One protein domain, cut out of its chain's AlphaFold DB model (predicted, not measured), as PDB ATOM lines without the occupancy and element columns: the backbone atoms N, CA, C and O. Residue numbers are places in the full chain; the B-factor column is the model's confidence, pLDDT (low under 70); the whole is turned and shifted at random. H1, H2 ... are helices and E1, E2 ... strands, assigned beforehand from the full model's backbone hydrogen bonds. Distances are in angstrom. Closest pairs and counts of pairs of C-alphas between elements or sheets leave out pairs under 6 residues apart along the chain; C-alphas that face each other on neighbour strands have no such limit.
ATOM      1  N   SER A  43     113.653 144.510 142.199       95.62
ATOM      2  CA  SER A  43     112.558 145.377 142.656       95.62
ATOM      3  C   SER A  43     112.667 146.837 142.193       95.62
ATOM      4  O   SER A  43     111.642 147.457 141.917       95.62
ATOM      5  N   VAL A  44     113.880 147.394 142.091       97.50
ATOM      6  CA  VAL A  44     114.088 148.771 141.599       97.50
ATOM      7  C   VAL A  44     113.654 148.879 140.137       97.50
ATOM      8  O   VAL A  44     112.872 149.764 139.784       97.50
ATOM      9  N   GLU A  45     114.092 147.937 139.302       98.06
ATOM     10  CA  GLU A  45     113.748 147.883 137.882       98.06
ATOM     11  C   GLU A  45     112.251 147.666 137.667       98.06
ATOM     12  O   GLU A  45     111.657 148.340 136.829       98.06
ATOM     13  N   LEU A  46     111.625 146.767 138.437       98.31
ATOM     14  CA  LEU A  46     110.183 146.518 138.353       98.31
ATOM     15  C   LEU A  46     109.367 147.758 138.736       98.31
ATOM     16  O   LEU A  46     108.387 148.073 138.063       98.31
ATOM     17  N   ASN A  47     109.789 148.513 139.754       98.06
ATOM     18  CA  ASN A  47     109.146 149.778 140.107       98.06
ATOM     19  C   ASN A  47     109.238 150.799 138.959       98.06
ATOM     20  O   ASN A  47     108.230 151.371 138.542       98.06
ATOM     21  N   ILE A  48     110.431 150.960 138.378       98.44
ATOM     22  CA  ILE A  48     110.643 151.856 137.233       98.44
ATOM     23  C   ILE A  48     109.810 151.416 136.024       98.44
ATOM     24  O   ILE A  48     109.202 152.254 135.360       98.44
ATOM     25  N   PHE A  49     109.754 150.117 135.724       98.50
ATOM     26  CA  PHE A  49     108.963 149.607 134.607       98.50
ATOM     27  C   PHE A  49     107.465 149.790 134.811       98.50
ATOM     28  O   PHE A  49     106.791 150.159 133.850       98.50
ATOM     29  N   SER A  50     106.957 149.608 136.031       98.56
ATOM     30  CA  SER A  50     105.555 149.896 136.342       98.56
ATOM     31  C   SER A  50     105.202 151.346 135.990       98.56
ATOM     32  O   SER A  50     104.249 151.608 135.249       98.56
ATOM     33  N   ASP A  51     106.049 152.297 136.396       98.06
ATOM     34  CA  ASP A  51     105.839 153.710 136.088       98.06
ATOM     35  C   ASP A  51     106.093 154.067 134.613       98.06
ATOM     36  O   ASP A  51     105.426 154.963 134.084       98.06
ATOM     37  N   TYR A  52     107.007 153.380 133.925       97.94
ATOM     38  CA  TYR A  52     107.284 153.588 132.500       97.94
ATOM     39  C   TYR A  52     106.145 153.082 131.604       97.94
ATOM     40  O   TYR A  52     105.720 153.790 130.691       97.94
ATOM     41  N   PHE A  53     105.627 151.882 131.877       97.94
ATOM     42  CA  PHE A  53     104.546 151.255 131.109       97.94
ATOM     43  C   PHE A  53     103.143 151.622 131.600       97.94
ATOM     44  O   PHE A  53     102.162 151.208 130.983       97.94
ATOM     45  N   LYS A  54     103.030 152.392 132.690       98.25
ATOM     46  CA  LYS A  54     101.747 152.800 133.289       98.25
ATOM     47  C   LYS A  54     100.847 151.602 133.591       98.25
ATOM     48  O   LYS A  54      99.653 151.616 133.297       98.25
ATOM     49  N   THR A  55     101.454 150.551 134.131       98.62
ATOM     50  CA  THR A  55     100.830 149.245 134.355       98.62
ATOM     51  C   THR A  55     101.388 148.658 135.640       98.62
ATOM     52  O   THR A  55     102.601 148.619 135.819       98.62
ATOM     53  N   GLU A  56     100.519 148.197 136.536       98.69
ATOM     54  CA  GLU A  56     100.954 147.517 137.750       98.69
ATOM     55  C   GLU A  56     101.692 146.220 137.416       98.69
ATOM     56  O   GLU A  56     101.323 145.494 136.492       98.69
ATOM     57  N   ILE A  57     102.715 145.892 138.200       98.75
ATOM     58  CA  ILE A  57     103.417 144.613 138.090       98.75
ATOM     59  C   ILE A  57     103.260 143.896 139.424       98.75
ATOM     60  O   ILE A  57     103.807 144.340 140.430       98.75
ATOM     61  N   MET A  58     102.513 142.796 139.441       98.56
ATOM     62  CA  MET A  58     102.421 141.915 140.601       98.56
ATOM     63  C   MET A  58     103.461 140.808 140.462       98.56
ATOM     64  O   MET A  58     103.321 139.937 139.608       98.56
ATOM     65  N   ALA A  59     104.502 140.831 141.292       98.38
ATOM     66  CA  ALA A  59     105.521 139.787 141.316       98.38
ATOM     67  C   ALA A  59     105.319 138.871 142.529       98.38
ATOM     68  O   ALA A  59     105.483 139.305 143.672       98.38
ATOM     69  N   TYR A  60     104.976 137.608 142.280       98.06
ATOM     70  CA  TYR A  60     104.829 136.582 143.306       98.06
ATOM     71  C   TYR A  60     106.159 135.877 143.574       98.06
ATOM     72  O   TYR A  60     106.690 135.188 142.713       98.06
ATOM     73  N   ASP A  61     106.678 136.026 144.789       96.00
ATOM     74  CA  ASP A  61     107.838 135.304 145.312       96.00
ATOM     75  C   ASP A  61     107.385 133.905 145.754       96.00
ATOM     76  O   ASP A  61     106.691 133.761 146.767       96.00
ATOM     77  N   VAL A  62     107.764 132.887 144.974       95.38
ATOM     78  CA  VAL A  62     107.440 131.475 145.223       95.38
ATOM     79  C   VAL A  62     108.053 131.024 146.537       95.38
ATOM     80  O   VAL A  62     107.366 130.411 147.347       95.38
ATOM     81  N   THR A  63     109.310 131.377 146.801       89.94
ATOM     82  CA  THR A  63     110.043 130.984 148.010       89.94
ATOM     83  C   THR A  63     109.320 131.441 149.277       89.94
ATOM     84  O   THR A  63     109.178 130.678 150.233       89.94
ATOM     85  N   ARG A  64     108.807 132.678 149.286       90.38
ATOM     86  CA  ARG A  64     108.168 133.294 150.465       90.38
ATOM     87  C   ARG A  64     106.643 133.278 150.446       90.38
ATOM     88  O   ARG A  64     106.035 133.739 151.410       90.38
ATOM     89  N   LYS A  65     106.032 132.777 149.372       94.25
ATOM     90  CA  LYS A  65     104.581 132.772 149.147       94.25
ATOM     91  C   LYS A  65     103.930 134.144 149.338       94.25
ATOM     92  O   LYS A  65     102.919 134.276 150.025       94.25
ATOM     93  N   ARG A  66     104.529 135.186 148.757       94.62
ATOM     94  CA  ARG A  66     104.034 136.569 148.870       94.62
ATOM     95  C   ARG A  66     104.046 137.288 147.530       94.62
ATOM     96  O   ARG A  66     104.934 137.054 146.719       94.62
ATOM     97  N   GLY A  67     103.093 138.191 147.327       96.25
ATOM     98  CA  GLY A  67     103.076 139.113 146.191       96.25
ATOM     99  C   GLY A  67     103.635 140.479 146.571       96.25
ATOM    100  O   GLY A  67     103.355 140.976 147.660       96.25
ATOM    101  N   ASN A  68     104.399 141.089 145.668       97.00
ATOM    102  CA  ASN A  68     104.778 142.497 145.735       97.00
ATOM    103  C   ASN A  68     104.167 143.224 144.532       97.00
ATOM    104  O   ASN A  68     104.469 142.875 143.388       97.00
ATOM    105  N   CYS A  69     103.327 144.229 144.787       98.06
ATOM    106  CA  CYS A  69     102.687 145.022 143.742       98.06
ATOM    107  C   CYS A  69     103.461 146.323 143.490       98.06
ATOM    108  O   CYS A  69     103.530 147.202 144.347       98.06
ATOM    109  N   PHE A  70     104.041 146.461 142.301       98.50
ATOM    110  CA  PHE A  70     104.739 147.672 141.877       98.50
ATOM    111  C   PHE A  70     103.776 148.617 141.159       98.50
ATOM    112  O   PHE A  70     103.149 148.238 140.167       98.50
ATOM    113  N   GLY A  71     103.698 149.865 141.629       97.69
ATOM    114  CA  GLY A  71     102.738 150.860 141.138       97.69
ATOM    115  C   GLY A  71     101.312 150.650 141.647       97.69
ATOM    116  O   GLY A  71     100.374 151.106 141.000       97.69
ATOM    117  N   GLU A  72     101.158 149.972 142.787       97.06
ATOM    118  CA  GLU A  72      99.868 149.675 143.410       97.06
ATOM    119  C   GLU A  72      98.943 150.898 143.475       97.06
ATOM    120  O   GLU A  72      99.338 151.990 143.892       97.06
ATOM    121  N   ALA A  73      97.703 150.691 143.040       96.44
ATOM    122  CA  ALA A  73      96.631 151.671 142.948       96.44
ATOM    123  C   ALA A  73      96.916 152.876 142.031       96.44
ATOM    124  O   ALA A  73      96.087 153.787 141.959       96.44
ATOM    125  N   LYS A  74      98.038 152.896 141.293       97.94
ATOM    126  CA  LYS A  74      98.349 153.965 140.331       97.94
ATOM    127  C   LYS A  74      97.736 153.719 138.954       97.94
ATOM    128  O   LYS A  74      97.467 154.683 138.236       97.94
ATOM    129  N   TYR A  75      97.531 152.458 138.565       98.31
ATOM    130  CA  TYR A  75      97.167 152.083 137.196       98.31
ATOM    131  C   TYR A  75      95.981 151.112 137.156       98.31
ATOM    132  O   TYR A  75      95.713 150.378 138.099       98.31
ATOM    133  N   SER A  76      95.229 151.124 136.051       98.00
ATOM    134  CA  SER A  76      94.052 150.258 135.868       98.00
ATOM    135  C   SER A  76      94.385 148.888 135.282       98.00
ATOM    136  O   SER A  76      93.531 148.001 135.291       98.00
ATOM    137  N   GLN A  77      95.599 148.724 134.758       98.50
ATOM    138  CA  GLN A  77      96.090 147.493 134.154       98.50
ATOM    139  C   GLN A  77      97.156 146.868 135.046       98.50
ATOM    140  O   GLN A  77      97.902 147.593 135.705       98.50
ATOM    141  N   ARG A  78      97.240 145.538 135.034       98.56
ATOM    142  CA  ARG A  78      98.211 144.757 135.797       98.56
ATOM    143  C   ARG A  78      98.742 143.584 134.977       98.56
ATOM    144  O   ARG A  78      97.976 142.914 134.286       98.56
ATOM    145  N   VAL A  79     100.039 143.326 135.098       98.62
ATOM    146  CA  VAL A  79     100.698 142.091 134.651       98.62
ATOM    147  C   VAL A  79     101.190 141.303 135.859       98.62
ATOM    148  O   VAL A  79     101.391 141.867 136.939       98.62
ATOM    149  N   TYR A  80     101.404 140.003 135.676       98.62
ATOM    150  CA  TYR A  80     101.789 139.101 136.753       98.62
ATOM    151  C   TYR A  80     103.092 138.384 136.419       98.62
ATOM    152  O   TYR A  80     103.271 137.874 135.313       98.62
ATOM    153  N   LEU A  81     103.996 138.352 137.390       98.50
ATOM    154  CA  LEU A  81     105.269 137.650 137.323       98.50
ATOM    155  C   LEU A  81     105.348 136.623 138.448       98.50
ATOM    156  O   LEU A  81     104.841 136.849 139.548       98.50
ATOM    157  N   LEU A  82     106.045 135.530 138.181       97.69
ATOM    158  CA  LEU A  82     106.458 134.549 139.166       97.69
ATOM    159  C   LEU A  82     107.969 134.662 139.361       97.69
ATOM    160  O   LEU A  82     108.706 134.727 138.384       97.69
ATOM    161  N   TYR A  83     108.423 134.717 140.606       97.00
ATOM    162  CA  TYR A  83     109.831 134.779 140.971       97.00
ATOM    163  C   TYR A  83     110.201 133.564 141.811       97.00
ATOM    164  O   TYR A  83     109.678 133.388 142.913       97.00
ATOM    165  N   ASP A  84     111.112 132.741 141.304       93.44
ATOM    166  CA  ASP A  84     111.534 131.494 141.951       93.44
ATOM    167  C   ASP A  84     112.750 131.670 142.881       93.44
ATOM    168  O   ASP A  84     113.300 130.695 143.378       93.44
ATOM    169  N   GLY A  85     113.185 132.909 143.121       90.06
ATOM    170  CA  GLY A  85     114.403 133.221 143.869       90.06
ATOM    171  C   GLY A  85     115.597 133.566 142.981       90.06
ATOM    172  O   GLY A  85     116.481 134.285 143.437       90.06
ATOM    173  N   ILE A  86     115.595 133.170 141.706       90.81
ATOM    174  CA  ILE A  86     116.658 133.521 140.754       90.81
ATOM    175  C   ILE A  86     116.166 133.911 139.354       90.81
ATOM    176  O   ILE A  86     116.894 134.529 138.582       90.81
ATOM    177  N   HIS A  87     114.931 133.589 139.007       93.88
ATOM    178  CA  HIS A  87     114.359 133.803 137.691       93.88
ATOM    179  C   HIS A  87     112.972 134.428 137.800       93.88
ATOM    180  O   HIS A  87     112.234 134.170 138.750       93.88
ATOM    181  N   TYR A  88     112.635 135.266 136.817       96.31
ATOM    182  CA  TYR A  88     111.298 135.823 136.655       96.31
ATOM    183  C   TYR A  88     110.636 135.212 135.427       96.31
ATOM    184  O   TYR A  88     111.133 135.379 134.313       96.31
ATOM    185  N   ASP A  89     109.471 134.610 135.626       96.38
ATOM    186  CA  ASP A  89     108.603 134.117 134.564       96.38
ATOM    187  C   ASP A  89     107.321 134.942 134.486       96.38
ATOM    188  O   ASP A  89     106.828 135.459 135.490       96.38
ATOM    189  N   VAL A  90     106.765 135.085 133.284       96.31
ATOM    190  CA  VAL A  90     105.471 135.747 133.091       96.31
ATOM    191  C   VAL A  90     104.336 134.766 133.371       96.31
ATOM    192  O   VAL A  90     104.355 133.630 132.901       96.31
ATOM    193  N   LEU A  91     103.328 135.211 134.119       96.69
ATOM    194  CA  LEU A  91     102.082 134.470 134.274       96.69
ATOM    195  C   LEU A  91     101.091 134.927 133.206       96.69
ATOM    196  O   LEU A  91     100.820 136.119 133.048       96.69
ATOM    197  N   VAL A  92     100.555 133.954 132.476       95.56
ATOM    198  CA  VAL A  92      99.640 134.172 131.356       95.56
ATOM    199  C   VAL A  92      98.352 133.395 131.570       95.56
ATOM    200  O   VAL A  92      98.336 132.355 132.232       95.56
ATOM    201  N   TRP A  93      97.265 133.892 130.991       94.50
ATOM    202  CA  TRP A  93      96.006 133.171 130.918       94.50
ATOM    203  C   TRP A  93      95.753 132.727 129.485       94.50
ATOM    204  O   TRP A  93      95.422 133.548 128.630       94.50
ATOM    205  N   ASN A  94      95.896 131.431 129.222       92.25
ATOM    206  CA  ASN A  94      95.630 130.883 127.901       92.25
ATOM    207  C   ASN A  94      94.124 130.627 127.720       92.25
ATOM    208  O   ASN A  94      93.514 129.866 128.475       92.25
ATOM    209  N   LEU A  95      93.514 131.261 126.715       88.25
ATOM    210  CA  LEU A  95      92.075 131.146 126.441       88.25
ATOM    211  C   LEU A  95      91.661 129.777 125.877       88.25
ATOM    212  O   LEU A  95      90.472 129.457 125.857       88.25
ATOM    213  N   VAL A  96      92.620 128.966 125.427       88.88
ATOM    214  CA  VAL A  96      92.396 127.646 124.835       88.88
ATOM    215  C   VAL A  96      93.307 126.629 125.531       88.88
ATOM    216  O   VAL A  96      94.355 126.281 124.997       88.88
ATOM    217  N   PRO A  97      92.910 126.075 126.695       74.75
ATOM    218  CA  PRO A  97      93.775 125.209 127.506       74.75
ATOM    219  C   PRO A  97      94.352 123.983 126.778       74.75
ATOM    220  O   PRO A  97      95.339 123.403 127.220       74.75
ATOM    221  N   SER A  98      93.724 123.559 125.679       76.88
ATOM    222  CA  SER A  98      94.171 122.452 124.827       76.88
ATOM    223  C   SER A  98      95.241 122.839 123.797       76.88
ATOM    224  O   SER A  98      95.776 121.949 123.136       76.88
ATOM    225  N   SER A  99      95.555 124.127 123.640       78.50
ATOM    226  CA  SER A  99      96.553 124.627 122.699       78.50
ATOM    227  C   SER A  99      97.751 125.210 123.451       78.50
ATOM    228  O   SER A  99      97.595 126.188 124.176       78.50
ATOM    229  N   PRO A 100      98.971 124.685 123.251       72.00
ATOM    230  CA  PRO A 100     100.184 125.274 123.817       72.00
ATOM    231  C   PRO A 100     100.642 126.533 123.055       72.00
ATOM    232  O   PRO A 100     101.750 127.014 123.277       72.00
ATOM    233  N   GLN A 101      99.848 127.027 122.100       76.62
ATOM    234  CA  GLN A 101     100.191 128.203 121.310       76.62
ATOM    235  C   GLN A 101      99.973 129.477 122.126       76.62
ATOM    236  O   GLN A 101      98.880 129.711 122.646       76.62
ATOM    237  N   SER A 102     100.999 130.326 122.151       79.25
ATOM    238  CA  SER A 102     100.988 131.617 122.844       79.25
ATOM    239  C   SER A 102     100.035 132.646 122.235       79.25
ATOM    240  O   SER A 102      99.775 133.680 122.838       79.25
ATOM    241  N   ASP A 103      99.496 132.391 121.040       85.19
ATOM    242  CA  ASP A 103      98.587 133.316 120.346       85.19
ATOM    243  C   ASP A 103      97.266 133.535 121.106       85.19
ATOM    244  O   ASP A 103      96.552 134.506 120.859       85.19
ATOM    245  N   PHE A 104      96.951 132.642 122.050       87.31
ATOM    246  CA  PHE A 104      95.778 132.720 122.920       87.31
ATOM    247  C   PHE A 104      96.106 133.199 124.340       87.31
ATOM    248  O   PHE A 104      95.218 133.185 125.199       87.31
ATOM    249  N   ASP A 105      97.350 133.606 124.599       93.12
ATOM    250  CA  ASP A 105      97.779 134.083 125.909       93.12
ATOM    251  C   ASP A 105      97.327 135.525 126.144       93.12
ATOM    252  O   ASP A 105      97.653 136.454 125.404       93.12
ATOM    253  N   VAL A 106      96.616 135.723 127.247       95.12
ATOM    254  CA  VAL A 106      96.346 137.039 127.815       95.12
ATOM    255  C   VAL A 106      97.379 137.305 128.903       95.12
ATOM    256  O   VAL A 106      97.538 136.505 129.824       95.12
ATOM    257  N   THR A 107      98.089 138.430 128.800       96.56
ATOM    258  CA  THR A 107      99.177 138.796 129.729       96.56
ATOM    259  C   THR A 107      98.901 140.069 130.526       96.56
ATOM    260  O   THR A 107      99.567 140.326 131.528       96.56
ATOM    261  N   VAL A 108      97.921 140.868 130.093       97.81
ATOM    262  CA  VAL A 108      97.540 142.139 130.712       97.81
ATOM    263  C   VAL A 108      96.091 142.054 131.159       97.81
ATOM    264  O   VAL A 108      95.203 141.731 130.371       97.81
ATOM    265  N   PHE A 109      95.853 142.374 132.423       98.31
ATOM    266  CA  PHE A 109      94.563 142.222 133.082       98.31
ATOM    267  C   PHE A 109      94.114 143.542 133.699       98.31
ATOM    268  O   PHE A 109      94.906 144.467 133.877       98.31
ATOM    269  N   ASN A 110      92.836 143.635 134.063       98.19
ATOM    270  CA  ASN A 110      92.369 144.735 134.898       98.19
ATOM    271  C   ASN A 110      92.947 144.574 136.314       98.19
ATOM    272  O   ASN A 110      92.802 143.518 136.920       98.19
ATOM    273  N   ALA A 111      93.552 145.626 136.869       97.62
ATOM    274  CA  ALA A 111      94.175 145.603 138.196       97.62
ATOM    275  C   ALA A 111      93.195 145.289 139.345       97.62
ATOM    276  O   ALA A 111      93.613 144.906 140.433       97.62
ATOM    277  N   LYS A 112      91.885 145.446 139.113       96.69
ATOM    278  CA  LYS A 112      90.817 145.135 140.076       96.69
ATOM    279  C   LYS A 112      90.198 143.752 139.873       96.69
ATOM    280  O   LYS A 112      89.249 143.403 140.579       96.69
ATOM    281  N   ASP A 113      90.686 142.974 138.912       97.06
ATOM    282  CA  ASP A 113      90.204 141.619 138.684       97.06
ATOM    283  C   ASP A 113      90.737 140.676 139.774       97.06
ATOM    284  O   ASP A 113      91.791 140.053 139.675       97.06
ATOM    285  N   SER A 114      89.982 140.572 140.865       95.31
ATOM    286  CA  SER A 114      90.325 139.656 141.955       95.31
ATOM    287  C   SER A 114      90.188 138.179 141.568       95.31
ATOM    288  O   SER A 114      90.697 137.319 142.285       95.31
ATOM    289  N   ALA A 115      89.462 137.850 140.492       96.81
ATOM    290  CA  ALA A 115      89.263 136.467 140.083       96.81
ATOM    291  C   ALA A 115      90.528 135.914 139.435       96.81
ATOM    292  O   ALA A 115      90.999 134.863 139.868       96.81
ATOM    293  N   ILE A 116      91.120 136.655 138.493       96.00
ATOM    294  CA  ILE A 116      92.399 136.255 137.898       96.00
ATOM    295  C   ILE A 116      93.517 136.216 138.945       96.00
ATOM    296  O   ILE A 116      94.308 135.275 138.974       96.00
ATOM    297  N   GLU A 117      93.530 137.180 139.872       96.62
ATOM    298  CA  GLU A 117      94.527 137.231 140.941       96.62
ATOM    299  C   GLU A 117      94.513 135.959 141.800       96.62
ATOM    300  O   GLU A 117      95.561 135.372 142.067       96.62
ATOM    301  N   ARG A 118      93.322 135.473 142.176       97.81
ATOM    302  CA  ARG A 118      93.185 134.220 142.932       97.81
ATOM    303  C   ARG A 118      93.719 133.009 142.172       97.81
ATOM    304  O   ARG A 118      94.289 132.124 142.802       97.81
ATOM    305  N   GLU A 119      93.546 132.945 140.854       97.69
ATOM    306  CA  GLU A 119      94.076 131.828 140.066       97.69
ATOM    307  C   GLU A 119      95.607 131.865 139.984       97.69
ATOM    308  O   GLU A 119      96.254 130.831 140.150       97.69
ATOM    309  N   PHE A 120      96.214 133.046 139.840       97.69
ATOM    310  CA  PHE A 120      97.674 133.176 139.848       97.69
ATOM    311  C   PHE A 120      98.307 132.902 141.217       97.69
ATOM    312  O   PHE A 120      99.389 132.314 141.276       97.69
ATOM    313  N   ILE A 121      97.615 133.209 142.318       97.88
ATOM    314  CA  ILE A 121      98.045 132.786 143.660       97.88
ATOM    315  C   ILE A 121      98.123 131.256 143.751       97.88
ATOM    316  O   ILE A 121      99.123 130.732 144.238       97.88
ATOM    317  N   LYS A 122      97.137 130.520 143.217       97.75
ATOM    318  CA  LYS A 122      97.177 129.045 143.206       97.75
ATOM    319  C   LYS A 122      98.360 128.500 142.404       97.75
ATOM    320  O   LYS A 122      98.919 127.469 142.774       97.75
ATOM    321  N   VAL A 123      98.749 129.166 141.311       96.69
ATOM    322  CA  VAL A 123      99.949 128.788 140.542       96.69
ATOM    323  C   VAL A 123     101.196 128.933 141.409       96.69
ATOM    324  O   VAL A 123     101.973 127.987 141.505       96.69
ATOM    325  N   MET A 124     101.349 130.063 142.103       97.19
ATOM    326  CA  MET A 124     102.455 130.268 143.041       97.19
ATOM    327  C   MET A 124     102.474 129.202 144.145       97.19
ATOM    328  O   MET A 124     103.521 128.608 144.401       97.19
ATOM    329  N   GLU A 125     101.327 128.906 144.761       96.62
ATOM    330  CA  GLU A 125     101.230 127.896 145.822       96.62
ATOM    331  C   GLU A 125     101.613 126.502 145.320       96.62
ATOM    332  O   GLU A 125     102.309 125.759 146.016       96.62
ATOM    333  N   LYS A 126     101.203 126.153 144.096       96.31
ATOM    334  CA  LYS A 126     101.561 124.892 143.446       96.31
ATOM    335  C   LYS A 126     103.061 124.804 143.162       96.31
ATOM    336  O   LYS A 126     103.665 123.774 143.465       96.31
ATOM    337  N   GLU A 127     103.664 125.850 142.599       95.00
ATOM    338  CA  GLU A 127     105.105 125.872 142.317       95.00
ATOM    339  C   GLU A 127     105.915 125.795 143.621       95.00
ATOM    340  O   GLU A 127     106.837 124.981 143.721       95.00
ATOM    341  N   HIS A 128     105.482 126.500 144.672       93.94
ATOM    342  CA  HIS A 128     106.074 126.387 146.005       93.94
ATOM    343  C   HIS A 128     105.964 124.962 146.561       93.94
ATOM    344  O   HIS A 128     106.957 124.390 147.003       93.94
ATOM    345  N   ALA A 129     104.775 124.355 146.516       93.56
ATOM    346  CA  ALA A 129     104.563 122.991 147.001       93.56
ATOM    347  C   ALA A 129     105.392 121.950 146.230       93.56
ATOM    348  O   ALA A 129     105.763 120.920 146.789       93.56
ATOM    349  N   SER A 130     105.708 122.219 144.960       92.12
ATOM    350  CA  SER A 130     106.563 121.354 144.142       92.12
ATOM    351  C   SER A 130     108.065 121.501 144.421       92.12
ATOM    352  O   SER A 130     108.852 120.720 143.891       92.12
ATOM    353  N   GLY A 131     108.472 122.483 145.234       86.56
ATOM    354  CA  GLY A 131     109.879 122.747 145.552       86.56
ATOM    355  C   GLY A 131     110.685 123.349 144.396       86.56
ATOM    356  O   GLY A 131     111.912 123.343 144.445       86.56
ATOM    357  N   LYS A 132     110.024 123.861 143.352       80.38
ATOM    358  CA  LYS A 132     110.664 124.497 142.191       80.38
ATOM    359  C   LYS A 132     111.002 125.962 142.474       80.38
ATOM    360  O   LYS A 132     110.451 126.874 141.870       80.38
ATOM    361  N   TYR A 133     111.870 126.184 143.448       84.25
ATOM    362  CA  TYR A 133     112.413 127.501 143.754       84.25
ATOM    363  C   TYR A 133     113.795 127.359 144.383       84.25
ATOM    364  O   TYR A 133     114.167 126.305 144.901       84.25
ATOM    365  N   VAL A 134     114.559 128.442 144.349       81.88
ATOM    366  CA  VAL A 134     115.873 128.549 144.963       81.88
ATOM    367  C   VAL A 134     115.756 129.455 146.180       81.88
ATOM    368  O   VAL A 134     115.610 130.673 146.078       81.88
TER     369      VAL A 134
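AT A GLANCE: This is residues 43 to 134 of the 173 residues of the protein "Ubiquitin thioesterase OTU1" of Arcella intermedia (UniProt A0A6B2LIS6). A twisted four-stranded sheet lies between two helices, H2 along one face and H1 slantwise on the other; residues 92 to 113 loop away from E4 and fold back to E3. The 92 printed residues run H1 E1 E2 E3 E4 H2, class mixed. The mixed sheet is ordered E2 E1 E3 E4. The whole is compact, radius of gyration of the C-alphas 13.1 A, spans 32 by 31 by 21 A.

IN THESE COORDINATES: E1 is residues 56 to 61, E2 66 to 70, E3 77 to 83, 19.9 A long, and E4 88 to 91. H1, residues 43 to 53, begins at C-alpha (112.558, 145.377, 142.656). H2, residues 114 to 129, 22.5 A long, ends at (104.563, 122.991, 147.001).

HOW THE PARTS SIT: E1 and E3 are parallel, N 58 to O 79 2.9 A. Hairpins E1 and E2 (N 59 to O 68, 2.9 A) and E3 and E4 (N 82 to O 89, 2.8 A) are antiparallel. H2 is over E1 and E3, height 9.1 A; its closest C-alphas to E1 are Met 124 and Tyr 60, 6.8 A. H1 is on the opposite face, height 8.6 A. In both helices every O i to N i+4 pair is within hydrogen-bond range.

THE WHOLE: The printed part has no cut; the link E4 to H2 is long. No printed residue is under pLDDT 70.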